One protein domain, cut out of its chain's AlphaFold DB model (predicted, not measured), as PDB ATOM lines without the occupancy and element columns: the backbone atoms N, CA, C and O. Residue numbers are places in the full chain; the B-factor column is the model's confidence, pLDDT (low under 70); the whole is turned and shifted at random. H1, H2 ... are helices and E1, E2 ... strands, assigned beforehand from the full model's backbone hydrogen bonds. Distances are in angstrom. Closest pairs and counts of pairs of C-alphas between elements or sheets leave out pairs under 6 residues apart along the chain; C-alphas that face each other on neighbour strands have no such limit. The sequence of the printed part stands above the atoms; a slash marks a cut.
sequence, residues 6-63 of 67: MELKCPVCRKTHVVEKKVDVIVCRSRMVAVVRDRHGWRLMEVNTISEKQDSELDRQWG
ATOM      1  N   MET A   6      55.874 -40.913 -35.341       90.25
ATOM      2  CA  MET A   6      55.010 -41.923 -35.949       90.25
ATOM      3  C   MET A   6      54.737 -41.639 -37.421       90.25
ATOM      4  O   MET A   6      54.765 -40.499 -37.880       90.25
ATOM      5  N   GLU A   7      54.398 -42.696 -38.144       91.81
ATOM      6  CA  GLU A   7      54.121 -42.665 -39.573       91.81
ATOM      7  C   GLU A   7      52.615 -42.610 -39.846       91.81
ATOM      8  O   GLU A   7      51.880 -43.544 -39.528       91.81
ATOM      9  N   LEU A   8      52.144 -41.529 -40.472       91.75
ATOM     10  CA  LEU A   8      50.735 -41.328 -40.813       91.75
ATOM     11  C   LEU A   8      50.538 -41.088 -42.307       91.75
ATOM     12  O   LEU A   8      51.267 -40.330 -42.948       91.75
ATOM     13  N   LYS A   9      49.495 -41.694 -42.880       92.38
ATOM     14  CA  LYS A   9      49.139 -41.498 -44.289       92.38
ATOM     15  C   LYS A   9      48.458 -40.145 -44.498       92.38
ATOM     16  O   LYS A   9      47.418 -39.865 -43.907       92.38
ATOM     17  N   CYS A  10      49.011 -39.335 -45.392       90.88
ATOM     18  CA  CYS A  10      48.474 -38.030 -45.755       90.88
ATOM     19  C   CYS A  10      47.232 -38.152 -46.647       90.88
ATOM     20  O   CYS A  10      47.335 -38.752 -47.724       90.88
ATOM     21  N   PRO A  11      46.100 -37.511 -46.310       89.69
ATOM     22  CA  PRO A  11      44.965 -37.432 -47.228       89.69
ATOM     23  C   PRO A  11      45.262 -36.562 -48.468       89.69
ATOM     24  O   PRO A  11      44.726 -36.836 -49.539       89.69
ATOM     25  N   VAL A  12      46.171 -35.580 -48.364       91.56
ATOM     26  CA  VAL A  12      46.466 -34.605 -49.434       91.56
ATOM     27  C   VAL A  12      47.431 -35.161 -50.486       91.56
ATOM     28  O   VAL A  12      47.142 -35.161 -51.682       91.56
ATOM     29  N   CYS A  13      48.612 -35.633 -50.071       91.50
ATOM     30  CA  CYS A  13      49.635 -36.109 -51.010       91.50
ATOM     31  C   CYS A  13      49.631 -37.631 -51.223       91.50
ATOM     32  O   CYS A  13      50.370 -38.115 -52.080       91.50
ATOM     33  N   ARG A  14      48.815 -38.372 -50.456       90.69
ATOM     34  CA  ARG A  14      48.733 -39.846 -50.422       90.69
ATOM     35  C   ARG A  14      50.025 -40.571 -50.008       90.69
ATOM     36  O   ARG A  14      50.049 -41.800 -50.051       90.69
ATOM     37  N   LYS A  15      51.067 -39.843 -49.592       92.00
ATOM     38  CA  LYS A  15      52.314 -40.386 -49.026       92.00
ATOM     39  C   LYS A  15      52.222 -40.505 -47.503       92.00
ATOM     40  O   LYS A  15      51.321 -39.935 -46.888       92.00
ATOM     41  N   THR A  16      53.167 -41.218 -46.909       92.31
ATOM     42  CA  THR A  16      53.350 -41.291 -45.456       92.31
ATOM     43  C   THR A  16      54.185 -40.103 -44.977       92.31
ATOM     44  O   THR A  16      55.205 -39.787 -45.589       92.31
ATOM     45  N   HIS A  17      53.748 -39.435 -43.912       89.44
ATOM     46  CA  HIS A  17      54.530 -38.436 -43.187       89.44
ATOM     47  C   HIS A  17      54.969 -39.004 -41.846       89.44
ATOM     48  O   HIS A  17      54.172 -39.650 -41.167       89.44
ATOM     49  N   VAL A  18      56.206 -38.707 -41.466       90.38
ATOM     50  CA  VAL A  18      56.672 -38.871 -40.092       90.38
ATOM     51  C   VAL A  18      56.290 -37.604 -39.339       90.38
ATOM     52  O   VAL A  18      56.615 -36.501 -39.780       90.38
ATOM     53  N   VAL A  19      55.532 -37.759 -38.261       90.44
ATOM     54  CA  VAL A  19      55.081 -36.659 -37.409       90.44
ATOM     55  C   VAL A  19      55.293 -37.013 -35.949       90.44
ATOM     56  O   VAL A  19      55.279 -38.182 -35.567       90.44
ATOM     57  N   GLU A  20      55.452 -35.999 -35.113       86.62
ATOM     58  CA  GLU A  20      55.504 -36.177 -33.665       86.62
ATOM     59  C   GLU A  20      54.128 -36.620 -33.126       86.62
ATOM     60  O   GLU A  20      53.084 -36.188 -33.621       86.62
ATOM     61  N   LYS A  21      54.102 -37.451 -32.073       84.00
ATOM     62  CA  LYS A  21      52.890 -37.840 -31.322       84.00
ATOM     63  C   LYS A  21      52.330 -36.705 -30.466       84.00
ATOM     64  O   LYS A  21      52.134 -36.842 -29.260       84.00
ATOM     65  N   LYS A  22      52.035 -35.581 -31.104       84.62
ATOM     66  CA  LYS A  22      51.375 -34.417 -30.519       84.62
ATOM     67  C   LYS A  22      50.321 -33.896 -31.491       84.62
ATOM     68  O   LYS A  22      50.418 -34.117 -32.695       84.62
ATOM     69  N   VAL A  23      49.296 -33.233 -30.960       82.38
ATOM     70  CA  VAL A  23      48.342 -32.507 -31.804       82.38
ATOM     71  C   VAL A  23      49.068 -31.287 -32.349       82.38
ATOM     72  O   VAL A  23      49.512 -30.442 -31.577       82.38
ATOM     73  N   ASP A  24      49.227 -31.238 -33.666       85.25
ATOM     74  CA  ASP A  24      49.920 -30.155 -34.356       85.25
ATOM     75  C   ASP A  24      49.343 -29.967 -35.760       85.25
ATOM     76  O   ASP A  24      48.748 -30.889 -36.331       85.25
ATOM     77  N   VAL A  25      49.528 -28.772 -36.316       88.50
ATOM     78  CA  VAL A  25      49.121 -28.431 -37.678       88.50
ATOM     79  C   VAL A  25      50.368 -28.318 -38.541       88.50
ATOM     80  O   VAL A  25      51.232 -27.477 -38.315       88.50
ATOM     81  N   ILE A  26      50.437 -29.148 -39.575       89.88
ATOM     82  CA  ILE A  26      51.515 -29.139 -40.561       89.88
ATOM     83  C   ILE A  26      50.988 -28.708 -41.929       89.88
ATOM     84  O   ILE A  26      49.810 -28.873 -42.252       89.88
ATOM     85  N   VAL A  27      51.874 -28.187 -42.775       89.44
ATOM     86  CA  VAL A  27      51.535 -27.809 -44.152       89.44
ATOM     87  C   VAL A  27      52.025 -28.883 -45.118       89.44
ATOM     88  O   VAL A  27      53.214 -29.186 -45.185       89.44
ATOM     89  N   CYS A  28      51.115 -29.442 -45.915       91.50
ATOM     90  CA  CYS A  28      51.422 -30.392 -46.979       91.50
ATOM     91  C   CYS A  28      50.855 -29.895 -48.312       91.50
ATOM     92  O   CYS A  28      49.648 -29.718 -48.444       91.50
ATOM     93  N   ARG A  29      51.713 -29.690 -49.324       88.69
ATOM     94  CA  ARG A  29      51.313 -29.199 -50.665       88.69
ATOM     95  C   ARG A  29      50.408 -27.955 -50.609       88.69
ATOM     96  O   ARG A  29      49.370 -27.913 -51.265       88.69
ATOM     97  N   SER A  30      50.796 -26.974 -49.797       88.94
ATOM     98  CA  SER A  30      50.037 -25.731 -49.573       88.94
ATOM     99  C   SER A  30      48.649 -25.927 -48.948       88.94
ATOM    100  O   SER A  30      47.828 -25.017 -48.991       88.94
ATOM    101  N   ARG A  31      48.377 -27.098 -48.360       88.56
ATOM    102  CA  ARG A  31      47.169 -27.376 -47.577       88.56
ATOM    103  C   ARG A  31      47.532 -27.630 -46.124       88.56
ATOM    104  O   ARG A  31      48.563 -28.243 -45.842       88.56
ATOM    105  N   MET A  32      46.686 -27.170 -45.210       91.88
ATOM    106  CA  MET A  32      46.849 -27.424 -43.783       91.88
ATOM    107  C   MET A  32      46.338 -28.823 -43.442       91.88
ATOM    108  O   MET A  32      45.283 -29.247 -43.913       91.88
ATOM    109  N   VAL A  33      47.098 -29.556 -42.638       92.62
ATOM    110  CA  VAL A  33      46.760 -30.907 -42.197       92.62
ATOM    111  C   VAL A  33      47.062 -31.012 -40.708       92.62
ATOM    112  O   VAL A  33      48.162 -30.684 -40.279       92.62
ATOM    113  N   ALA A  34      46.098 -31.468 -39.918       92.88
ATOM    114  CA  ALA A  34      46.236 -31.637 -38.480       92.88
ATOM    115  C   ALA A  34      46.518 -33.099 -38.120       92.88
ATOM    116  O   ALA A  34      45.887 -34.018 -38.656       92.88
ATOM    117  N   VAL A  35      47.445 -33.305 -37.186       93.19
ATOM    118  CA  VAL A  35      47.648 -34.584 -36.501       93.19
ATOM    119  C   VAL A  35      46.616 -34.682 -35.388       93.19
ATOM    120  O   VAL A  35      46.626 -33.887 -34.451       93.19
ATOM    121  N   VAL A  36      45.716 -35.657 -35.477       91.62
ATOM    122  CA  VAL A  36      44.653 -35.857 -34.488       91.62
ATOM    123  C   VAL A  36      44.664 -37.289 -33.970       91.62
ATOM    124  O   VAL A  36      44.988 -38.228 -34.702       91.62
ATOM    125  N   ARG A  37      44.299 -37.454 -32.697       89.81
ATOM    126  CA  ARG A  37      44.065 -38.758 -32.076       89.81
ATOM    127  C   ARG A  37      42.566 -38.948 -31.896       89.81
ATOM    128  O   ARG A  37      41.955 -38.245 -31.099       89.81
ATOM    129  N   ASP A  38      41.990 -39.894 -32.626       87.75
ATOM    130  CA  ASP A  38      40.592 -40.298 -32.481       87.75
ATOM    131  C   ASP A  38      40.489 -41.698 -31.837       87.75
ATOM    132  O   ASP A  38      41.485 -42.300 -31.420       87.75
ATOM    133  N   ARG A  39      39.266 -42.235 -31.741       90.81
ATOM    134  CA  ARG A  39      38.996 -43.580 -31.194       90.81
ATOM    135  C   ARG A  39      39.646 -44.733 -31.982       90.81
ATOM    136  O   ARG A  39      39.725 -45.842 -31.469       90.81
ATOM    137  N   HIS A  40      40.071 -44.490 -33.219       86.75
ATOM    138  CA  HIS A  40      40.749 -45.437 -34.104       86.75
ATOM    139  C   HIS A  40      42.277 -45.252 -34.110       86.75
ATOM    140  O   HIS A  40      42.975 -46.041 -34.744       86.75
ATOM    141  N   GLY A  41      42.806 -44.250 -33.399       89.19
ATOM    142  CA  GLY A  41      44.238 -43.996 -33.264       89.19
ATOM    143  C   GLY A  41      44.654 -42.638 -33.822       89.19
ATOM    144  O   GLY A  41      43.877 -41.688 -33.861       89.19
ATOM    145  N   TRP A  42      45.921 -42.531 -34.210       91.50
ATOM    146  CA  TRP A  42      46.479 -41.303 -34.766       91.50
ATOM    147  C   TRP A  42      46.261 -41.236 -36.274       91.50
ATOM    148  O   TRP A  42      46.431 -42.232 -36.978       91.50
ATOM    149  N   ARG A  43      45.898 -40.058 -36.782       91.62
ATOM    150  CA  ARG A  43      45.680 -39.826 -38.214       91.62
ATOM    151  C   ARG A  43      45.918 -38.373 -38.605       91.62
ATOM    152  O   ARG A  43      45.848 -37.472 -37.776       91.62
ATOM    153  N   LEU A  44      46.157 -38.168 -39.897       92.38
ATOM    154  CA  LEU A  44      46.210 -36.848 -40.513       92.38
ATOM    155  C   LEU A  44      44.842 -36.488 -41.095       92.38
ATOM    156  O   LEU A  44      44.257 -37.277 -41.842       92.38
ATOM    157  N   MET A  45      44.350 -35.294 -40.776       92.19
ATOM    158  CA  MET A  45      43.105 -34.745 -41.316       92.19
ATOM    159  C   MET A  45      43.361 -33.406 -41.992       92.19
ATOM    160  O   MET A  45      44.060 -32.559 -41.451       92.19
ATOM    161  N   GLU A  46      42.809 -33.218 -43.187       92.00
ATOM    162  CA  GLU A  46      42.887 -31.938 -43.890       92.00
ATOM    163  C   GLU A  46      42.055 -30.883 -43.151       92.00
ATOM    164  O   GLU A  46      40.888 -31.115 -42.832       92.00
ATOM    165  N   VAL A  47      42.667 -29.733 -42.881       89.69
ATOM    166  CA  VAL A  47      42.010 -28.582 -42.264       89.69
ATOM    167  C   VAL A  47      41.450 -27.719 -43.383       89.69
ATOM    168  O   VAL A  47      42.201 -27.103 -44.142       89.69
ATOM    169  N   ASN A  48      40.126 -27.678 -43.478       85.69
ATOM    170  CA  ASN A  48      39.431 -26.785 -44.391       85.69
ATOM    171  C   ASN A  48      39.040 -25.516 -43.639       85.69
ATOM    172  O   ASN A  48      38.331 -25.584 -42.637       85.69
ATOM    173  N   THR A  49      39.493 -24.363 -44.124       82.44
ATOM    174  CA  THR A  49      38.996 -23.071 -43.648       82.44
ATOM    175  C   THR A  49      37.553 -22.907 -44.101       82.44
ATOM    176  O   THR A  49      37.272 -22.964 -45.301       82.44
ATOM    177  N   ILE A  50      36.652 -22.706 -43.149       84.31
ATOM    178  CA  ILE A  50      35.251 -22.395 -43.418       84.31
ATOM    179  C   ILE A  50      35.042 -20.879 -43.401       84.31
ATOM    180  O   ILE A  50      35.776 -20.147 -42.742       84.31
ATOM    181  N   SER A  51      34.068 -20.403 -44.173       84.06
ATOM    182  CA  SER A  51      33.609 -19.010 -44.108       84.06
ATOM    183  C   SER A  51      32.744 -18.770 -42.867       84.06
ATOM    184  O   SER A  51      32.124 -19.705 -42.371       84.06
ATOM    185  N   GLU A  52      32.606 -17.514 -42.430       81.50
ATOM    186  CA  GLU A  52      31.722 -17.130 -41.308       81.50
ATOM    187  C   GLU A  52      30.276 -17.619 -41.494       81.50
ATOM    188  O   GLU A  52      29.596 -18.004 -40.547       81.50
ATOM    189  N   LYS A  53      29.797 -17.662 -42.744       82.56
ATOM    190  CA  LYS A  53      28.472 -18.205 -43.053       82.56
ATOM    191  C   LYS A  53      28.379 -19.699 -42.725       82.56
ATOM    192  O   LYS A  53      27.386 -20.128 -42.152       82.56
ATOM    193  N   GLN A  54      29.397 -20.473 -43.098       82.94
ATOM    194  CA  GLN A  54      29.450 -21.912 -42.826       82.94
ATOM    195  C   GLN A  54      29.640 -22.198 -41.335       82.94
ATOM    196  O   GLN A  54      29.092 -23.174 -40.838       82.94
ATOM    197  N   ASP A  55      30.378 -21.337 -40.638       80.81
ATOM    198  CA  ASP A  55      30.555 -21.379 -39.186       80.81
ATOM    199  C   ASP A  55      29.204 -21.226 -38.467       80.81
ATOM    200  O   ASP A  55      28.779 -22.120 -37.740       80.81
ATOM    201  N   SER A  56      28.421 -20.202 -38.830       78.94
ATOM    202  CA  SER A  56      27.067 -20.001 -38.292       78.94
ATOM    203  C   SER A  56      26.101 -21.157 -38.604       78.94
ATOM    204  O   SER A  56      25.198 -21.462 -37.821       78.94
ATOM    205  N   GLU A  57      26.260 -21.820 -39.753       81.31
ATOM    206  CA  GLU A  57      25.481 -23.017 -40.091       81.31
ATOM    207  C   GLU A  57      25.886 -24.235 -39.244       81.31
ATOM    208  O   GLU A  57      25.013 -25.024 -38.868       81.31
ATOM    209  N   LEU A  58      27.171 -24.377 -38.907       81.38
ATOM    210  CA  LEU A  58      27.672 -25.435 -38.026       81.38
ATOM    211  C   LEU A  58      27.240 -25.221 -36.574       81.38
ATOM    212  O   LEU A  58      26.772 -26.175 -35.955       81.38
ATOM    213  N   ASP A  59      27.279 -23.990 -36.067       77.25
ATOM    214  CA  ASP A  59      26.808 -23.657 -34.714       77.25
ATOM    215  C   ASP A  59      25.344 -24.063 -34.503       77.25
ATOM    216  O   ASP A  59      24.980 -24.669 -33.488       77.25
ATOM    217  N   ARG A  60      24.501 -23.811 -35.513       75.81
ATOM    218  CA  ARG A  60      23.092 -24.236 -35.520       75.81
ATOM    219  C   ARG A  60      22.938 -25.753 -35.516       75.81
ATOM    220  O   ARG A  60      22.018 -26.262 -34.883       75.81
ATOM    221  N   GLN A  61      23.797 -26.478 -36.233       74.75
ATOM    222  CA  GLN A  61      23.755 -27.945 -36.284       74.75
ATOM    223  C   GLN A  61      24.270 -28.592 -35.000       74.75
ATOM    224  O   GLN A  61      23.780 -29.653 -34.613       74.75
ATOM    225  N   TRP A  62      25.263 -27.987 -34.352       76.44
ATOM    226  CA  TRP A  62      25.893 -28.521 -33.145       76.44
ATOM    227  C   TRP A  62      25.201 -28.066 -31.858       76.44
ATOM    228  O   TRP A  62      25.577 -28.508 -30.775       76.44
ATOM    229  N   GLY A  63      24.144 -27.258 -31.977       59.88
ATOM    230  CA  GLY A  63      23.288 -26.882 -30.858       59.88
ATOM    231  C   GLY A  63      23.999 -26.000 -29.840       59.88
ATOM    232  O   GLY A  63      23.668 -26.075 -28.658       59.88
TER     233      GLY A  63
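AT A GLANCE: This is residues 6 to 63 of the 67 residues of an uncharacterized protein of Geoglobus acetivorans (UniProt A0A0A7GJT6). A small sandwich of two antiparallel sheets, the hairpin E1 and E2 over the three-strand sheet E3 E4 E5 with their strands crossed, has a single helix, H1, held off from it on the link of residues 47 to 51. Residues 51 to 57, of which 52 to 57 belong to H1, stick out free of the rest, and H1, its centre 18.6 A from the mean of the C-alphas, lies at one end of the longest axis with the sandwich at the other. The printed part has 58 residues, with five named strands and then one named helix in the order E1 E2 E3 E4 E5 H1, and its class is mixed, helices and strands. The larger sheet has the order E3, E4, E5, all antiparallel. The whole is loose, with a radius of gyration of the C-alphas of 13.5 A and spans of 36 by 27 by 17 A.

HOW THE PARTS SIT: E1, residues 6 to 9, and E2, residues 16 to 20, form an antiparallel hairpin; N 8 and O 17 are 2.9 A apart, within hydrogen-bond range, and so are N 17 and O 8 at 2.8 A. A tight link leads to E3, residues 24 to 28, which is apart from E2. E3 and E4, residues 31 to 38, form a hairpin, with N 26 and O 33 within hydrogen-bond range at 2.8 A. E4 and E5, residues 41 to 46, form another, with N 36 and O 43 within range at 2.9 A. E3, E4 and E5 are a meander, each strand the antiparallel neighbour of the one before; E3 and E5 are its edge strands. The two sheets are a sandwich, two sheets face to face: the facing parts are 9.0 A centre to centre, with the strands of one at 53 degrees to those of the other. The closest C-alphas of E1 and E5 are those of Leu 8 and Arg 43, 5.9 A apart. H1, residues 52 to 62, is not on the larger sheet, with 0 pairs of C-alphas within 10 A. In H1 every O i to N i+4 pair is within hydrogen-bond range.

IN THESE COORDINATES: E1 begins at C-alpha 6, (55.010, -41.923, -35.949). E4, the longest strand with 8 residues, measures 20.9 A from first to last C-alpha, and E5 measures 16.1 A. E2 measures 13.0 A, E3 12.7 A and E1 10.2 A. H1 runs 15.2 A from C-alpha 52 at (31.722, -17.130, -41.308) to C-alpha 62 at (25.893, -28.521, -33.145).

THE WHOLE: The two C-alphas farthest apart are those of Val 18 and Arg 60, at 36.9 A. The printed part has no cut and no long link. The mean pLDDT of the printed part is 87.1, that of H1 is 79, and residue 63 alone is under 70.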